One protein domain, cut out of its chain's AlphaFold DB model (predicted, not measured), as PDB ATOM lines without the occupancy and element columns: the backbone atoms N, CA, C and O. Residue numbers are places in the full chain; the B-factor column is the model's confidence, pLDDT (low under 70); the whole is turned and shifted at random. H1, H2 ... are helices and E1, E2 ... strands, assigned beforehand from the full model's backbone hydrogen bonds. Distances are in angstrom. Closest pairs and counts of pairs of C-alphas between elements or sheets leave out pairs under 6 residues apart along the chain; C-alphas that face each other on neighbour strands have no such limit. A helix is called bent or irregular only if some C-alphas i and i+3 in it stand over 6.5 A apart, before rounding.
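Overview. This is residues 28 to 74 of the 79 residues of an uncharacterized protein of Betaproteobacteria bacterium (UniProt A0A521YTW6). Picture a narrow antiparallel ribbon of two strands, E1 and E2, with the short helix H2 packed alongside E2. The small helix H1 and the link from it to E2 make one end of the long axis; at the opposite end the backbone turns after E2 and folds back, residues 58 to 59 pairing briefly with residues 50 to 51 of E2 before the stretch reaches H2. The printed part has 47 residues, with two named helices and two named strands in the order E1, H1, E2, H2, and its class is mixed, helices and strands. The whole is compact, with a radius of gyration of the C-alphas of 10.8 A, yet its outline is elongated, spanning 35 by 19 by 14 A.

Along the chain. Begin at C-alpha 28, at (47.928, -41.349, 49.269), where strand E1 starts; it covers residues 28 to 33 and measures 14.6 A from first to last C-alpha. Pass Cys 34 and you come to helix H1, residues 35 to 38, with 6.6 A from first to last C-alpha; it is irregular, but only just, by that same distance between C-alphas 35 and 38. Go on past residues 39 to 45 to C-alpha 46 at (41.753, -38.778, 38.409), where strand E2 begins; its residues are 46 to 52 and it is the longest strand, 19.3 A from first to last C-alpha. Residues 53 to 65 then hold no named element. Look next at residues 66 to 72, which are helix H2, the longest helix by residues, 9.7 A from first to last C-alpha and ending at C-alpha 72, at (49.907, -44.056, 32.896).

Arrangement. Start with the sheet, whose order is E1, E2. These neighbours are antiparallel, with 143 degrees between their N-to-C directions. Find the C-alphas of Gly 31 and Thr 48, which face each other at 4.3 A. For the backbone, look at N 47 and O 32, 2.8 A apart, and at N 29 and O 49, 2.9 A apart; both pairs are within hydrogen-bond range. Residues 50 to 51 of E2 also pair with residues 58 to 59, antiparallel, a stretch too short to be a named strand. Turn now to H2: it has 10 pairs of C-alphas within 8 A of E2, and the closest are those of Gln 47 and Cys 71, 5.3 A apart. E1 and H2 are near each other, with 5 pairs of C-alphas within 10 A. H1 and E2 are near each other too, with 5 such pairs. H1 and H2 only just touch, with 3 pairs of C-alphas within 8 A; the closest are those of Leu 36 and Cys 71, 6.8 A apart. In H2 every O i to N i+4 pair is within hydrogen-bond range; H1, with four residues, is too short for such a pair, and its 1 pair of O i and N i+3 is not within range.

Size, cuts and confidence. Find the C-alphas of Asp 40 and Val 54 and you have the two farthest apart, at 35.6 A. The first and last printed C-alphas, those of Ser 28 and Pro 74, are 19.2 A apart. The printed part has no cut. The link from E1 to H1 is tight, with 1 residue; that from H1 to E2 is short, with 7 residues; that from E2 to H2 is long, with 13 residues. Read the B-factor column for the model's confidence: the mean pLDDT of the printed part is 78.5, and 11 residues are under 70, namely residues 36 to 45 and residue 74.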
ATOM      1  N   SER A  28      48.920 -42.041  50.108       91.75
ATOM      2  CA  SER A  28      47.928 -41.349  49.269       91.75
ATOM      3  C   SER A  28      47.363 -40.136  50.006       91.75
ATOM      4  O   SER A  28      46.871 -40.281  51.125       91.75
ATOM      5  N   ASP A  29      47.386 -38.974  49.354       93.50
ATOM      6  CA  ASP A  29      46.769 -37.726  49.824       93.50
ATOM      7  C   ASP A  29      45.749 -37.217  48.791       93.50
ATOM      8  O   ASP A  29      45.893 -36.172  48.155       93.50
ATOM      9  N   GLY A  30      44.718 -38.031  48.554       88.12
ATOM     10  CA  GLY A  30      43.640 -37.711  47.620       88.12
ATOM     11  C   GLY A  30      44.020 -37.895  46.149       88.12
ATOM     12  O   GLY A  30      44.795 -38.784  45.785       88.12
ATOM     13  N   GLY A  31      43.411 -37.088  45.275       85.00
ATOM     14  CA  GLY A  31      43.577 -37.216  43.830       85.00
ATOM     15  C   GLY A  31      43.379 -35.909  43.073       85.00
ATOM     16  O   GLY A  31      42.695 -34.994  43.530       85.00
ATOM     17  N   ARG A  32      43.985 -35.834  41.888       81.94
ATOM     18  CA  ARG A  32      43.907 -34.693  40.964       81.94
ATOM     19  C   ARG A  32      43.618 -35.160  39.548       81.94
ATOM     20  O   ARG A  32      43.750 -36.339  39.253       81.94
ATOM     21  N   ALA A  33      43.297 -34.234  38.650       80.81
ATOM     22  CA  ALA A  33      43.134 -34.575  37.244       80.81
ATOM     23  C   ALA A  33      44.458 -35.077  36.619       80.81
ATOM     24  O   ALA A  33      45.486 -34.406  36.728       80.81
ATOM     25  N   CYS A  34      44.432 -36.237  35.967       77.94
ATOM     26  CA  CYS A  34      45.545 -36.813  35.215       77.94
ATOM     27  C   CYS A  34      45.732 -36.020  33.910       77.94
ATOM     28  O   CYS A  34      44.805 -35.950  33.105       77.94
ATOM     29  N   PRO A  35      46.903 -35.402  33.667       71.75
ATOM     30  CA  PRO A  35      47.123 -34.570  32.487       71.75
ATOM     31  C   PRO A  35      47.170 -35.386  31.187       71.75
ATOM     32  O   PRO A  35      46.933 -34.832  30.122       71.75
ATOM     33  N   LEU A  36      47.412 -36.701  31.266       68.19
ATOM     34  CA  LEU A  36      47.365 -37.622  30.119       68.19
ATOM     35  C   LEU A  36      45.933 -38.007  29.701       68.19
ATOM     36  O   LEU A  36      45.750 -38.789  28.774       68.19
ATOM     37  N   TYR A  37      44.914 -37.503  30.398       65.81
ATOM     38  CA  TYR A  37      43.513 -37.843  30.151       65.81
ATOM     39  C   TYR A  37      42.918 -37.149  28.912       65.81
ATOM     40  O   TYR A  37      41.998 -37.685  28.305       65.81
ATOM     41  N   ASP A  38      43.461 -35.994  28.510       55.75
ATOM     42  CA  ASP A  38      43.093 -35.272  27.273       55.75
ATOM     43  C   ASP A  38      43.252 -36.162  26.020       55.75
ATOM     44  O   ASP A  38      42.480 -36.063  25.068       55.75
ATOM     45  N   THR A  39      44.188 -37.114  26.067       53.56
ATOM     46  CA  THR A  39      44.685 -37.846  24.903       53.56
ATOM     47  C   THR A  39      44.292 -39.333  24.922       53.56
ATOM     48  O   THR A  39      45.152 -40.191  25.072       53.56
ATOM     49  N   ASP A  40      43.011 -39.674  24.755       51.53
ATOM     50  CA  ASP A  40      42.549 -41.040  24.386       51.53
ATOM     51  C   ASP A  40      42.196 -42.060  25.502       51.53
ATOM     52  O   ASP A  40      42.242 -43.270  25.247       51.53
ATOM     53  N   ARG A  41      41.804 -41.669  26.731       53.53
ATOM     54  CA  ARG A  41      41.366 -42.660  27.755       53.53
ATOM     55  C   ARG A  41      40.040 -42.318  28.441       53.53
ATOM     56  O   ARG A  41      39.966 -41.403  29.245       53.53
ATOM     57  N   ASP A  42      39.021 -43.141  28.191       53.62
ATOM     58  CA  ASP A  42      37.615 -43.035  28.641       53.62
ATOM     59  C   ASP A  42      37.367 -43.357  30.139       53.62
ATOM     60  O   ASP A  42      36.440 -44.081  30.511       53.62
ATOM     61  N   CYS A  43      38.219 -42.884  31.047       54.50
ATOM     62  CA  CYS A  43      38.167 -43.306  32.451       54.50
ATOM     63  C   CYS A  43      38.414 -42.136  33.381       54.50
ATOM     64  O   CYS A  43      39.522 -41.613  33.389       54.50
ATOM     65  N   GLY A  44      37.380 -41.766  34.150       58.19
ATOM     66  CA  GLY A  44      37.329 -40.597  35.035       58.19
ATOM     67  C   GLY A  44      38.713 -40.153  35.487       58.19
ATOM     68  O   GLY A  44      39.321 -40.827  36.312       58.19
ATOM     69  N   GLY A  45      39.211 -39.087  34.852       68.81
ATOM     70  CA  GLY A  45      40.628 -38.742  34.745       68.81
ATOM     71  C   GLY A  45      41.276 -38.278  36.035       68.81
ATOM     72  O   GLY A  45      41.851 -37.202  36.057       68.81
ATOM     73  N   LEU A  46      41.171 -39.050  37.109       73.69
ATOM     74  CA  LEU A  46      41.753 -38.778  38.409       73.69
ATOM     75  C   LEU A  46      42.970 -39.688  38.605       73.69
ATOM     76  O   LEU A  46      42.870 -40.905  38.481       73.69
ATOM     77  N   GLN A  47      44.111 -39.085  38.916       83.38
ATOM     78  CA  GLN A  47      45.316 -39.757  39.398       83.38
ATOM     79  C   GLN A  47      45.463 -39.521  40.901       83.38
ATOM     80  O   GLN A  47      45.100 -38.450  41.405       83.38
ATOM     81  N   THR A  48      46.040 -40.490  41.602       87.12
ATOM     82  CA  THR A  48      46.380 -40.341  43.019       87.12
ATOM     83  C   THR A  48      47.473 -39.280  43.194       87.12
ATOM     84  O   THR A  48      48.434 -39.241  42.422       87.12
ATOM     85  N   VAL A  49      47.329 -38.413  44.196       90.19
ATOM     86  CA  VAL A  49      48.428 -37.561  44.675       90.19
ATOM     87  C   VAL A  49      49.123 -38.310  45.800       90.19
ATOM     88  O   VAL A  49      48.457 -38.812  46.710       90.19
ATOM     89  N   TYR A  50      50.445 -38.415  45.724       93.06
ATOM     90  CA  TYR A  50      51.228 -39.086  46.753       93.06
ATOM     91  C   TYR A  50      51.978 -38.069  47.603       93.06
ATOM     92  O   TYR A  50      52.502 -37.089  47.083       93.06
ATOM     93  N   VAL A  51      52.061 -38.335  48.901       95.00
ATOM     94  CA  VAL A  51      52.880 -37.582  49.853       95.00
ATOM     95  C   VAL A  51      53.873 -38.530  50.508       95.00
ATOM     96  O   VAL A  51      53.538 -39.667  50.848       95.00
ATOM     97  N   CYS A  52      55.121 -38.105  50.647       93.31
ATOM     98  CA  CYS A  52      56.113 -38.867  51.374       93.31
ATOM     99  C   CYS A  52      55.913 -38.652  52.874       93.31
ATOM    100  O   CYS A  52      56.230 -37.587  53.391       93.31
ATOM    101  N   GLU A  53      55.507 -39.691  53.597       93.06
ATOM    102  CA  GLU A  53      55.262 -39.640  55.050       93.06
ATOM    103  C   GLU A  53      56.523 -39.338  55.888       93.06
ATOM    104  O   GLU A  53      56.455 -39.209  57.108       93.06
ATOM    105  N   VAL A  54      57.698 -39.303  55.250       90.25
ATOM    106  CA  VAL A  54      59.003 -39.112  55.899       90.25
ATOM    107  C   VAL A  54      59.564 -37.706  55.672       90.25
ATOM    108  O   VAL A  54      60.290 -37.202  56.526       90.25
ATOM    109  N   CYS A  55      59.289 -37.087  54.522       88.69
ATOM    110  CA  CYS A  55      59.876 -35.796  54.142       88.69
ATOM    111  C   CYS A  55      58.860 -34.764  53.642       88.69
ATOM    112  O   CYS A  55      59.278 -33.698  53.205       88.69
ATOM    113  N   ASP A  56      57.567 -35.094  53.666       90.69
ATOM    114  CA  ASP A  56      56.451 -34.269  53.184       90.69
ATOM    115  C   ASP A  56      56.578 -33.811  51.720       90.69
ATOM    116  O   ASP A  56      55.935 -32.857  51.285       90.69
ATOM    117  N   GLU A  57      57.398 -34.501  50.923       91.50
ATOM    118  CA  GLU A  57      57.468 -34.259  49.484       91.50
ATOM    119  C   GLU A  57      56.212 -34.793  48.803       91.50
ATOM    120  O   GLU A  57      55.745 -35.885  49.123       91.50
ATOM    121  N   TYR A  58      55.683 -34.029  47.853       91.00
ATOM    122  CA  TYR A  58      54.498 -34.394  47.095       91.00
ATOM    123  C   TYR A  58      54.871 -34.834  45.683       91.00
ATOM    124  O   TYR A  58      55.617 -34.144  44.990       91.00
ATOM    125  N   ASP A  59      54.269 -35.926  45.230       89.25
ATOM    126  CA  ASP A  59      54.270 -36.327  43.831       89.25
ATOM    127  C   ASP A  59      52.888 -36.073  43.215       89.25
ATOM    128  O   ASP A  59      51.893 -36.748  43.504       89.25
ATOM    129  N   TYR A  60      52.857 -35.077  42.330       86.44
ATOM    130  CA  TYR A  60      51.683 -34.664  41.563       86.44
ATOM    131  C   TYR A  60      51.621 -35.294  40.167       86.44
ATOM    132  O   TYR A  60      50.855 -34.835  39.314       86.44
ATOM    133  N   GLY A  61      52.384 -36.351  39.921       81.81
ATOM    134  CA  GLY A  61      52.474 -37.035  38.638       81.81
ATOM    135  C   GLY A  61      53.688 -36.647  37.807       81.81
ATOM    136  O   GLY A  61      53.620 -36.733  36.580       81.81
ATOM    137  N   GLU A  62      54.776 -36.222  38.448       80.94
ATOM    138  CA  GLU A  62      56.015 -35.912  37.738       80.94
ATOM    139  C   GLU A  62      56.702 -37.204  37.252       80.94
ATOM    140  O   GLU A  62      56.640 -38.241  37.929       80.94
ATOM    141  N   PRO A  63      57.364 -37.195  36.078       75.88
ATOM    142  CA  PRO A  63      58.025 -38.380  35.545       75.88
ATOM    143  C   PRO A  63      59.011 -39.002  36.542       75.88
ATOM    144  O   PRO A  63      59.907 -38.336  37.051       75.88
ATOM    145  N   GLY A  64      58.871 -40.309  36.773       75.56
ATOM    146  CA  GLY A  64      59.715 -41.065  37.705       75.56
ATOM    147  C   GLY A  64      59.097 -41.295  39.088       75.56
ATOM    148  O   GLY A  64      59.627 -42.113  39.839       75.56
ATOM    149  N   GLY A  65      57.969 -40.652  39.400       81.12
ATOM    150  CA  GLY A  65      57.208 -40.872  40.630       81.12
ATOM    151  C   GLY A  65      55.994 -41.811  40.473       81.12
ATOM    152  O   GLY A  65      55.563 -42.108  39.348       81.12
ATOM    153  N   PRO A  66      55.432 -42.325  41.586       83.62
ATOM    154  CA  PRO A  66      54.219 -43.148  41.572       83.62
ATOM    155  C   PRO A  66      52.998 -42.468  40.933       83.62
ATOM    156  O   PRO A  66      52.201 -43.160  40.300       83.62
ATOM    157  N   GLY A  67      52.854 -41.145  41.031       82.75
ATOM    158  CA  GLY A  67      51.740 -40.405  40.437       82.75
ATOM    159  C   GLY A  67      51.731 -40.500  38.908       82.75
ATOM    160  O   GLY A  67      50.679 -40.707  38.300       82.75
ATOM    161  N   ALA A  68      52.910 -40.421  38.278       80.38
ATOM    162  CA  ALA A  68      53.042 -40.553  36.828       80.38
ATOM    163  C   ALA A  68      52.731 -41.983  36.382       80.38
ATOM    164  O   ALA A  68      52.051 -42.195  35.375       80.38
ATOM    165  N   ALA A  69      53.195 -42.969  37.155       81.56
ATOM    166  CA  ALA A  69      52.891 -44.368  36.904       81.56
ATOM    167  C   ALA A  69      51.383 -44.637  37.003       81.56
ATOM    168  O   ALA A  69      50.850 -45.326  36.139       81.56
ATOM    169  N   ASP A  70      50.697 -44.073  38.002       78.75
ATOM    170  CA  ASP A  70      49.256 -44.248  38.210       78.75
ATOM    171  C   ASP A  70      48.441 -43.648  37.052       78.75
ATOM    172  O   ASP A  70      47.622 -44.339  36.448       78.75
ATOM    173  N   CYS A  71      48.766 -42.419  36.643       79.19
ATOM    174  CA  CYS A  71      48.173 -41.756  35.472       79.19
ATOM    175  C   CYS A  71      48.443 -42.526  34.159       79.19
ATOM    176  O   CYS A  71      47.606 -42.552  33.255       79.19
ATOM    177  N   ALA A  72      49.578 -43.227  34.053       77.06
ATOM    178  CA  ALA A  72      49.907 -44.056  32.896       77.06
ATOM    179  C   ALA A  72      49.223 -45.437  32.886       77.06
ATOM    180  O   ALA A  72      49.239 -46.097  31.837       77.06
ATOM    181  N   ARG A  73      48.588 -45.893  33.977       75.25
ATOM    182  CA  ARG A  73      47.940 -47.216  34.017       75.25
ATOM    183  C   ARG A  73      46.723 -47.273  33.087       75.25
ATOM    184  O   ARG A  73      45.945 -46.320  33.023       75.25
ATOM    185  N   PRO A  74      46.521 -48.390  32.363       66.50
ATOM    186  CA  PRO A  74      45.276 -48.616  31.652       66.50
ATOM    187  C   PRO A  74      44.152 -48.752  32.674       66.50
ATOM    188  O   PRO A  74      44.294 -49.405  33.714       66.50
TER     189      PRO A  74